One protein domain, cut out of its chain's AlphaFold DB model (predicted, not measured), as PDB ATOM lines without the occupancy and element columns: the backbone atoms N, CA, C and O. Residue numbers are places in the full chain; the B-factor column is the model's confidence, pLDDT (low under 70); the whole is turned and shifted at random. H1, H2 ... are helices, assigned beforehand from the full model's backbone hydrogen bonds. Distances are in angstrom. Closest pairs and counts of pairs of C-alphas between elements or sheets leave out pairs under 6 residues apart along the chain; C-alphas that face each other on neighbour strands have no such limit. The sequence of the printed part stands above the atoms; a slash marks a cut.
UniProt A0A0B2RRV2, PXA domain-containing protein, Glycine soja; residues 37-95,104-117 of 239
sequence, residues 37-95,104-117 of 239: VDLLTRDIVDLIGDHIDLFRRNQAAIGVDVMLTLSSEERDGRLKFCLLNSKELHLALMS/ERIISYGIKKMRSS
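What this domain is: This is residues 37 to 95 and 104 to 117 of the 239 residues of the protein "PXA domain-containing protein" of Glycine soja (UniProt A0A0B2RRV2). A long helix, H1, meets a shorter helix, H3, with its last residues, 58 to 62, at a wide angle, and the short helix H2 lies at the turn between them. The first part of H1, residues 37 to 50, sticks out as a free arm, and H4, printed after a cut, sits away from the other helices and touches no helix. The printed part has 73 residues with four named helices in the order H1, H2, H3, H4 and no named strand; the class is all helix. The whole is loose, with a radius of gyration of the C-alphas of 14.9 A and spans of 41 by 31 by 18 A.

Where its parts are: H1 runs from residue 37, C-alpha at (-14.611, -62.127, -27.158), to residue 62 and is 37.5 A long. H2 holds residues 64 to 69, 9.0 A. H3 holds residues 72 to 86, 21.0 A. H4 holds residues 104 to 116, 18.4 A, and ends with its C-alpha at (-11.922, -38.003, -22.783).

How they stand to each other: H1, with residues 58 to 62 alone, touches residues 78 to 83 of H3; the closest C-alphas, of Asn 58 and Cys 82, are 6.4 A apart. Their lines are about perpendicular, at 75 degrees. H2 is close to H1 but not clearly touching, with the closest C-alphas, of Gln 59 and Met 67, 7.3 A apart. H2 is also close to H3 but not clearly touching; the closest C-alphas, of Met 67 and Arg 75, are 6.2 A apart. H2 and H3 run opposite ways at a shallow tilt of 33 degrees, only just short of steep. H4 is apart from H1, H2 and H3. In H1, H3 and H4 every O i to N i+4 pair is within hydrogen-bond range; in H2 it is 1 of 2.

The domain as a whole: The C-alphas farthest apart, of Val 37 and Thr 69, are 42.4 A apart. Residues 96 to 103 are not printed, and C-alphas 95 and 104 are 13.3 A apart across this cut, which lies in the link from H3 to H4. The links H1 to H2 and H2 to H3 are tight. The mean pLDDT of the printed part is 70.3, and residues 64 to 72, 86 to 95 and 104 to 117 are under 70.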
ATOM      1  N   VAL A  37     -15.702 -61.875 -26.210       86.00
ATOM      2  CA  VAL A  37     -14.611 -62.127 -27.158       86.00
ATOM      3  C   VAL A  37     -14.508 -60.980 -28.155       86.00
ATOM      4  O   VAL A  37     -13.406 -60.484 -28.370       86.00
ATOM      5  N   ASP A  38     -15.626 -60.508 -28.709       87.81
ATOM      6  CA  ASP A  38     -15.620 -59.376 -29.645       87.81
ATOM      7  C   ASP A  38     -15.163 -58.089 -28.954       87.81
ATOM      8  O   ASP A  38     -14.364 -57.336 -29.512       87.81
ATOM      9  N   LEU A  39     -15.625 -57.857 -27.721       88.50
ATOM     10  CA  LEU A  39     -15.228 -56.700 -26.921       88.50
ATOM     11  C   LEU A  39     -13.720 -56.706 -26.639       88.50
ATOM     12  O   LEU A  39     -13.031 -55.729 -26.916       88.50
ATOM     13  N   LEU A  40     -13.205 -57.829 -26.134       88.69
ATOM     14  CA  LEU A  40     -11.793 -57.982 -25.800       88.69
ATOM     15  C   LEU A  40     -10.909 -57.916 -27.047       88.69
ATOM     16  O   LEU A  40      -9.863 -57.272 -27.031       88.69
ATOM     17  N   THR A  41     -11.331 -58.564 -28.133       91.44
ATOM     18  CA  THR A  41     -10.573 -58.571 -29.389       91.44
ATOM     19  C   THR A  41     -10.480 -57.162 -29.958       91.44
ATOM     20  O   THR A  41      -9.390 -56.744 -30.337       91.44
ATOM     21  N   ARG A  42     -11.584 -56.406 -29.969       91.25
ATOM     22  CA  ARG A  42     -11.582 -55.014 -30.432       91.25
ATOM     23  C   ARG A  42     -10.660 -54.146 -29.581       91.25
ATOM     24  O   ARG A  42      -9.791 -53.479 -30.128       91.25
ATOM     25  N   ASP A  43     -10.793 -54.210 -28.260       88.44
ATOM     26  CA  ASP A  43     -10.024 -53.350 -27.363       88.44
ATOM     27  C   ASP A  43      -8.511 -53.675 -27.402       88.44
ATOM     28  O   ASP A  43      -7.679 -52.767 -27.356       88.44
ATOM     29  N   ILE A  44      -8.124 -54.952 -27.547       91.56
ATOM     30  CA  ILE A  44      -6.714 -55.344 -27.741       91.56
ATOM     31  C   ILE A  44      -6.186 -54.843 -29.090       91.56
ATOM     32  O   ILE A  44      -5.062 -54.341 -29.156       91.56
ATOM     33  N   VAL A  45      -6.969 -54.980 -30.164       92.25
ATOM     34  CA  VAL A  45      -6.582 -54.503 -31.500       92.25
ATOM     35  C   VAL A  45      -6.387 -52.987 -31.496       92.25
ATOM     36  O   VAL A  45      -5.370 -52.519 -32.006       92.25
ATOM     37  N   ASP A  46      -7.292 -52.241 -30.864       90.31
ATOM     38  CA  ASP A  46      -7.189 -50.786 -30.726       90.31
ATOM     39  C   ASP A  46      -5.942 -50.389 -29.920       90.31
ATOM     40  O   ASP A  46      -5.185 -49.511 -30.335       90.31
ATOM     41  N   LEU A  47      -5.656 -51.084 -28.810       91.50
ATOM     42  CA  LEU A  47      -4.457 -50.834 -28.003       91.50
ATOM     43  C   LEU A  47      -3.164 -51.065 -28.799       91.50
ATOM     44  O   LEU A  47      -2.242 -50.248 -28.748       91.50
ATOM     45  N   ILE A  48      -3.077 -52.177 -29.532       91.12
ATOM     46  CA  ILE A  48      -1.913 -52.480 -30.375       91.12
ATOM     47  C   ILE A  48      -1.789 -51.438 -31.494       91.12
ATOM     48  O   ILE A  48      -0.682 -50.967 -31.764       91.12
ATOM     49  N   GLY A  49      -2.909 -51.046 -32.106       92.75
ATOM     50  CA  GLY A  49      -2.970 -49.999 -33.125       92.75
ATOM     51  C   GLY A  49      -2.401 -48.674 -32.621       92.75
ATOM     52  O   GLY A  49      -1.472 -48.141 -33.228       92.75
ATOM     53  N   ASP A  50      -2.861 -48.211 -31.457       87.94
ATOM     54  CA  ASP A  50      -2.371 -46.995 -30.799       87.94
ATOM     55  C   ASP A  50      -0.850 -47.046 -30.564       87.94
ATOM     56  O   ASP A  50      -0.139 -46.065 -30.803       87.94
ATOM     57  N   HIS A  51      -0.322 -48.197 -30.133       87.25
ATOM     58  CA  HIS A  51       1.116 -48.395 -29.929       87.25
ATOM     59  C   HIS A  51       1.922 -48.342 -31.235       87.25
ATOM     60  O   HIS A  51       2.991 -47.723 -31.276       87.25
ATOM     61  N   ILE A  52       1.426 -48.974 -32.301       88.88
ATOM     62  CA  ILE A  52       2.067 -48.954 -33.623       88.88
ATOM     63  C   ILE A  52       2.050 -47.534 -34.196       88.88
ATOM     64  O   ILE A  52       3.062 -47.062 -34.720       88.88
ATOM     65  N   ASP A  53       0.932 -46.824 -34.059       88.25
ATOM     66  CA  ASP A  53       0.801 -45.453 -34.538       88.25
ATOM     67  C   ASP A  53       1.667 -44.476 -33.751       88.25
ATOM     68  O   ASP A  53       2.295 -43.595 -34.344       88.25
ATOM     69  N   LEU A  54       1.770 -44.652 -32.432       85.75
ATOM     70  CA  LEU A  54       2.703 -43.906 -31.596       85.75
ATOM     71  C   LEU A  54       4.146 -44.100 -32.072       85.75
ATOM     72  O   LEU A  54       4.874 -43.124 -32.267       85.75
ATOM     73  N   PHE A  55       4.553 -45.346 -32.305       82.12
ATOM     74  CA  PHE A  55       5.882 -45.660 -32.815       82.12
ATOM     75  C   PHE A  55       6.124 -45.010 -34.179       82.12
ATOM     76  O   PHE A  55       7.121 -44.312 -34.354       82.12
ATOM     77  N   ARG A  56       5.181 -45.145 -35.116       86.44
ATOM     78  CA  ARG A  56       5.269 -44.559 -36.460       86.44
ATOM     79  C   ARG A  56       5.373 -43.032 -36.432       86.44
ATOM     80  O   ARG A  56       6.207 -42.475 -37.143       86.44
ATOM     81  N   ARG A  57       4.580 -42.351 -35.596       84.06
ATOM     82  CA  ARG A  57       4.660 -40.888 -35.407       84.06
ATOM     83  C   ARG A  57       6.015 -40.462 -34.847       84.06
ATOM     84  O   ARG A  57       6.596 -39.499 -35.337       84.06
ATOM     85  N   ASN A  58       6.541 -41.194 -33.864       78.06
ATOM     86  CA  ASN A  58       7.855 -40.900 -33.294       78.06
ATOM     87  C   ASN A  58       8.990 -41.167 -34.295       78.06
ATOM     88  O   ASN A  58       9.915 -40.366 -34.375       78.06
ATOM     89  N   GLN A  59       8.895 -42.213 -35.123       78.62
ATOM     90  CA  GLN A  59       9.845 -42.413 -36.222       78.62
ATOM     91  C   GLN A  59       9.806 -41.263 -37.231       78.62
ATOM     92  O   GLN A  59      10.851 -40.749 -37.623       78.62
ATOM     93  N   ALA A  60       8.606 -40.841 -37.641       76.88
ATOM     94  CA  ALA A  60       8.437 -39.741 -38.584       76.88
ATOM     95  C   ALA A  60       9.006 -38.420 -38.036       76.88
ATOM     96  O   ALA A  60       9.576 -37.644 -38.797       76.88
ATOM     97  N   ALA A  61       8.905 -38.192 -36.722       76.12
ATOM     98  CA  ALA A  61       9.499 -37.036 -36.051       76.12
ATOM     99  C   ALA A  61      11.039 -37.081 -35.991       76.12
ATOM    100  O   ALA A  61      11.675 -36.032 -35.942       76.12
ATOM    101  N   ILE A  62      11.642 -38.275 -35.995       72.12
ATOM    102  CA  ILE A  62      13.103 -38.466 -36.005       72.12
ATOM    103  C   ILE A  62      13.675 -38.389 -37.432       72.12
ATOM    104  O   ILE A  62      14.804 -37.930 -37.605       72.12
ATOM    105  N   GLY A  63      12.902 -38.815 -38.437       73.12
ATOM    106  CA  GLY A  63      13.330 -38.970 -39.831       73.12
ATOM    107  C   GLY A  63      13.651 -40.432 -40.160       73.12
ATOM    108  O   GLY A  63      14.502 -41.057 -39.525       73.12
ATOM    109  N   VAL A  64      12.946 -41.000 -41.145       64.12
ATOM    110  CA  VAL A  64      13.052 -42.423 -41.544       64.12
ATOM    111  C   VAL A  64      14.433 -42.749 -42.130       64.12
ATOM    112  O   VAL A  64      14.961 -43.836 -41.914       64.12
ATOM    113  N   ASP A  65      15.037 -41.790 -42.828       58.59
ATOM    114  CA  ASP A  65      16.391 -41.854 -43.381       58.59
ATOM    115  C   ASP A  65      17.459 -41.860 -42.277       58.59
ATOM    116  O   ASP A  65      18.391 -42.661 -42.324       58.59
ATOM    117  N   VAL A  66      17.259 -41.062 -41.225       61.50
ATOM    118  CA  VAL A  66      18.141 -41.007 -40.052       61.50
ATOM    119  C   VAL A  66      18.032 -42.285 -39.213       61.50
ATOM    120  O   VAL A  66      19.036 -42.807 -38.728       61.50
ATOM    121  N   MET A  67      16.834 -42.860 -39.077       60.38
ATOM    122  CA  MET A  67      16.639 -44.119 -38.354       60.38
ATOM    123  C   MET A  67      17.266 -45.344 -39.027       60.38
ATOM    124  O   MET A  67      17.524 -46.315 -38.329       60.38
ATOM    125  N   LEU A  68      17.515 -45.353 -40.335       63.53
ATOM    126  CA  LEU A  68      18.188 -46.487 -40.988       63.53
ATOM    127  C   LEU A  68      19.717 -46.390 -40.907       63.53
ATOM    128  O   LEU A  68      20.398 -47.408 -40.992       63.53
ATOM    129  N   THR A  69      20.248 -45.181 -40.718       66.44
ATOM    130  CA  THR A  69      21.695 -44.915 -40.656       66.44
ATOM    131  C   THR A  69      22.302 -45.038 -39.260       66.44
ATOM    132  O   THR A  69      23.519 -45.130 -39.135       66.44
ATOM    133  N   LEU A  70      21.475 -45.014 -38.212       59.62
ATOM    134  CA  LEU A  70      21.927 -45.021 -36.821       59.62
ATOM    135  C   LEU A  70      22.059 -46.443 -36.258       59.62
ATOM    136  O   LEU A  70      21.273 -47.341 -36.578       59.62
ATOM    137  N   SER A  71      23.021 -46.626 -35.353       69.50
ATOM    138  CA  SER A  71      23.170 -47.865 -34.580       69.50
ATOM    139  C   SER A  71      21.923 -48.142 -33.719       69.50
ATOM    140  O   SER A  71      21.120 -47.244 -33.447       69.50
ATOM    141  N   SER A  72      21.699 -49.390 -33.279       62.19
ATOM    142  CA  SER A  72      20.491 -49.716 -32.494       62.19
ATOM    143  C   SER A  72      20.382 -48.931 -31.187       62.19
ATOM    144  O   SER A  72      19.270 -48.611 -30.775       62.19
ATOM    145  N   GLU A  73      21.515 -48.601 -30.567       74.44
ATOM    146  CA  GLU A  73      21.590 -47.839 -29.319       74.44
ATOM    147  C   GLU A  73      21.200 -46.366 -29.520       74.44
ATOM    148  O   GLU A  73      20.378 -45.827 -28.778       74.44
ATOM    149  N   GLU A  74      21.684 -45.727 -30.587       75.50
ATOM    150  CA  GLU A  74      21.330 -44.339 -30.913       75.50
ATOM    151  C   GLU A  74      19.858 -44.192 -31.322       75.50
ATOM    152  O   GLU A  74      19.215 -43.189 -30.996       75.50
ATOM    153  N   ARG A  75      19.292 -45.199 -32.003       74.25
ATOM    154  CA  ARG A  75      17.860 -45.227 -32.350       74.25
ATOM    155  C   ARG A  75      16.981 -45.312 -31.110       74.25
ATOM    156  O   ARG A  75      16.003 -44.573 -31.018       74.25
ATOM    157  N   ASP A  76      17.329 -46.182 -30.165       75.75
ATOM    158  CA  ASP A  76      16.594 -46.338 -28.908       75.75
ATOM    159  C   ASP A  76      16.709 -45.081 -28.030       75.75
ATOM    160  O   ASP A  76      15.709 -44.608 -27.488       75.75
ATOM    161  N   GLY A  77      17.892 -44.457 -27.977       74.25
ATOM    162  CA  GLY A  77      18.109 -43.186 -27.280       74.25
ATOM    163  C   GLY A  77      17.261 -42.039 -27.839       74.25
ATOM    164  O   GLY A  77      16.598 -41.326 -27.079       74.25
ATOM    165  N   ARG A  78      17.209 -41.884 -29.169       73.44
ATOM    166  CA  ARG A  78      16.366 -40.863 -29.821       73.44
ATOM    167  C   ARG A  78      14.877 -41.146 -29.655       73.44
ATOM    168  O   ARG A  78      14.115 -40.221 -29.387       73.44
ATOM    169  N   LEU A  79      14.466 -42.409 -29.753       73.00
ATOM    170  CA  LEU A  79      13.075 -42.806 -29.550       73.00
ATOM    171  C   LEU A  79      12.622 -42.541 -28.108       73.00
ATOM    172  O   LEU A  79      11.567 -41.944 -27.901       73.00
ATOM    173  N   LYS A  80      13.445 -42.895 -27.114       76.00
ATOM    174  CA  LYS A  80      13.207 -42.572 -25.699       76.00
ATOM    175  C   LYS A  80      13.106 -41.069 -25.470       76.00
ATOM    176  O   LYS A  80      12.188 -40.625 -24.786       76.00
ATOM    177  N   PHE A  81      14.001 -40.279 -26.062       75.69
ATOM    178  CA  PHE A  81      13.968 -38.821 -25.948       75.69
ATOM    179  C   PHE A  81      12.686 -38.217 -26.549       75.69
ATOM    180  O   PHE A  81      12.023 -37.411 -25.896       75.69
ATOM    181  N   CYS A  82      12.277 -38.647 -27.748       71.88
ATOM    182  CA  CYS A  82      11.035 -38.196 -28.388       71.88
ATOM    183  C   CYS A  82       9.781 -38.601 -27.600       71.88
ATOM    184  O   CYS A  82       8.870 -37.786 -27.426       71.88
ATOM    185  N   LEU A  83       9.750 -39.819 -27.057       70.25
ATOM    186  CA  LEU A  83       8.643 -40.289 -26.228       70.25
ATOM    187  C   LEU A  83       8.571 -39.569 -24.867       70.25
ATOM    188  O   LEU A  83       7.480 -39.294 -24.364       70.25
ATOM    189  N   LEU A  84       9.721 -39.220 -24.272       74.56
ATOM    190  CA  LEU A  84       9.788 -38.419 -23.044       74.56
ATOM    191  C   LEU A  84       9.285 -36.996 -23.299       74.56
ATOM    192  O   LEU A  84       8.512 -36.462 -22.503       74.56
ATOM    193  N   ASN A  85       9.683 -36.400 -24.425       71.94
ATOM    194  CA  ASN A  85       9.286 -35.046 -24.799       71.94
ATOM    195  C   ASN A  85       7.790 -34.947 -25.155       71.94
ATOM    196  O   ASN A  85       7.138 -33.953 -24.837       71.94
ATOM    197  N   SER A  86       7.222 -35.995 -25.760       63.94
ATOM    198  CA  SER A  86       5.789 -36.084 -26.083       63.94
ATOM    199  C   SER A  86       4.901 -36.477 -24.894       63.94
ATOM    200  O   SER A  86       3.684 -36.353 -24.991       63.94
ATOM    201  N   LYS A  87       5.476 -36.899 -23.754       68.81
ATOM    202  CA  LYS A  87       4.755 -37.450 -22.582       68.81
ATOM    203  C   LYS A  87       3.895 -38.684 -22.909       68.81
ATOM    204  O   LYS A  87       2.992 -39.020 -22.149       68.81
ATOM    205  N   GLU A  88       4.172 -39.355 -24.026       62.69
ATOM    206  CA  GLU A  88       3.451 -40.550 -24.489       62.69
ATOM    207  C   GLU A  88       4.177 -41.853 -24.087       62.69
ATOM    208  O   GLU A  88       3.748 -42.952 -24.435       62.69
ATOM    209  N   LEU A  89       5.275 -41.750 -23.328       61.47
ATOM    210  CA  LEU A  89       6.001 -42.896 -22.783       61.47
ATOM    211  C   LEU A  89       5.197 -43.559 -21.655       61.47
ATOM    212  O   LEU A  89       4.776 -42.912 -20.695       61.47
ATOM    213  N   HIS A  90       5.007 -44.873 -21.763       56.34
ATOM    214  CA  HIS A  90       4.323 -45.663 -20.740       56.34
ATOM    215  C   HIS A  90       5.023 -45.548 -19.386       56.34
ATOM    216  O   HIS A  90       6.240 -45.713 -19.285       56.34
ATOM    217  N   LEU A  91       4.239 -45.308 -18.329       55.16
ATOM    218  CA  LEU A  91       4.758 -44.986 -16.995       55.16
ATOM    219  C   LEU A  91       5.674 -46.077 -16.409       55.16
ATOM    220  O   LEU A  91       6.586 -45.757 -15.650       55.16
ATOM    221  N   ALA A  92       5.478 -47.343 -16.797       51.53
ATOM    222  CA  ALA A  92       6.333 -48.463 -16.391       51.53
ATOM    223  C   ALA A  92       7.797 -48.304 -16.850       51.53
ATOM    224  O   ALA A  92       8.709 -48.780 -16.181       51.53
ATOM    225  N   LEU A  93       8.025 -47.590 -17.956       46.56
ATOM    226  CA  LEU A  93       9.347 -47.314 -18.524       46.56
ATOM    227  C   LEU A  93       9.927 -45.969 -18.051       46.56
ATOM    228  O   LEU A  93      11.105 -45.700 -18.265       46.56
ATOM    229  N   MET A  94       9.115 -45.133 -17.391       45.41
ATOM    230  CA  MET A  94       9.520 -43.851 -16.798       45.41
ATOM    231  C   MET A  94       9.936 -43.968 -15.327       45.41
ATOM    232  O   MET A  94      10.133 -42.942 -14.682       45.41
ATOM    233  N   SER A  95      10.025 -45.175 -14.770       40.84
ATOM    234  CA  SER A  95      10.325 -45.373 -13.351       40.84
ATOM    235  C   SER A  95      11.837 -45.397 -13.089       40.84
ATOM    236  O   SER A  95      12.480 -46.419 -13.342       40.84
ATOM    237  N   GLU A 104      -0.323 -42.750  -8.142       53.44
ATOM    238  CA  GLU A 104      -1.360 -41.706  -8.198       53.44
ATOM    239  C   GLU A 104      -1.494 -41.087  -9.596       53.44
ATOM    240  O   GLU A 104      -2.595 -40.767 -10.053       53.44
ATOM    241  N   ARG A 105      -0.375 -40.958 -10.321       50.75
ATOM    242  CA  ARG A 105      -0.376 -40.439 -11.694       50.75
ATOM    243  C   ARG A 105      -1.003 -41.425 -12.676       50.75
ATOM    244  O   ARG A 105      -1.721 -40.969 -13.562       50.75
ATOM    245  N   ILE A 106      -0.804 -42.735 -12.498       57.91
ATOM    246  CA  ILE A 106      -1.466 -43.785 -13.301       57.91
ATOM    247  C   ILE A 106      -2.984 -43.707 -13.121       57.91
ATOM    248  O   ILE A 106      -3.717 -43.661 -14.108       57.91
ATOM    249  N   ILE A 107      -3.449 -43.606 -11.871       59.59
ATOM    250  CA  ILE A 107      -4.877 -43.463 -11.555       59.59
ATOM    251  C   ILE A 107      -5.432 -42.189 -12.206       59.59
ATOM    252  O   ILE A 107      -6.460 -42.226 -12.879       59.59
ATOM    253  N   SER A 108      -4.715 -41.066 -12.104       53.12
ATOM    254  CA  SER A 108      -5.125 -39.807 -12.737       53.12
ATOM    255  C   SER A 108      -5.195 -39.891 -14.272       53.12
ATOM    256  O   SER A 108      -6.130 -39.359 -14.875       53.12
ATOM    257  N   TYR A 109      -4.239 -40.571 -14.917       54.28
ATOM    258  CA  TYR A 109      -4.201 -40.729 -16.376       54.28
ATOM    259  C   TYR A 109      -5.310 -41.657 -16.884       54.28
ATOM    260  O   TYR A 109      -5.983 -41.319 -17.861       54.28
ATOM    261  N   GLY A 110      -5.564 -42.769 -16.185       56.91
ATOM    262  CA  GLY A 110      -6.678 -43.676 -16.478       56.91
ATOM    263  C   GLY A 110      -8.031 -42.967 -16.381       56.91
ATOM    264  O   GLY A 110      -8.832 -43.027 -17.313       56.91
ATOM    265  N   ILE A 111      -8.237 -42.180 -15.319       56.06
ATOM    266  CA  ILE A 111      -9.450 -41.367 -15.133       56.06
ATOM    267  C   ILE A 111      -9.595 -40.317 -16.250       56.06
ATOM    268  O   ILE A 111     -10.695 -40.114 -16.762       56.06
ATOM    269  N   LYS A 112      -8.506 -39.657 -16.675       51.25
ATOM    270  CA  LYS A 112      -8.547 -38.664 -17.767       51.25
ATOM    271  C   LYS A 112      -8.843 -39.283 -19.136       51.25
ATOM    272  O   LYS A 112      -9.638 -38.704 -19.873       51.25
ATOM    273  N   LYS A 113      -8.253 -40.435 -19.479       54.31
ATOM    274  CA  LYS A 113      -8.517 -41.136 -20.753       54.31
ATOM    275  C   LYS A 113      -9.977 -41.593 -20.825       54.31
ATOM    276  O   LYS A 113     -10.624 -41.351 -21.839       54.31
ATOM    277  N   MET A 114     -10.518 -42.125 -19.727       51.88
ATOM    278  CA  MET A 114     -11.927 -42.527 -19.631       51.88
ATOM    279  C   MET A 114     -12.879 -41.325 -19.744       51.88
ATOM    280  O   MET A 114     -13.907 -41.392 -20.410       51.88
ATOM    281  N   ARG A 115     -12.502 -40.173 -19.169       45.91
ATOM    282  CA  ARG A 115     -13.270 -38.923 -19.285       45.91
ATOM    283  C   ARG A 115     -13.209 -38.310 -20.690       45.91
ATOM    284  O   ARG A 115     -14.176 -37.689 -21.114       45.91
ATOM    285  N   SER A 116     -12.099 -38.490 -21.408       46.31
ATOM    286  CA  SER A 116     -11.922 -38.003 -22.783       46.31
ATOM    287  C   SER A 116     -12.562 -38.915 -23.836       46.31
ATOM    288  O   SER A 116     -12.945 -38.417 -24.890       46.31
ATOM    289  N   SER A 117     -12.704 -40.222 -23.576       46.75
ATOM    290  CA  SER A 117     -13.418 -41.148 -24.471       46.75
ATOM    291  C   SER A 117     -14.944 -41.093 -24.308       46.75
ATOM    292  O   SER A 117     -15.665 -41.690 -25.100       46.75
TER     293      SER A 117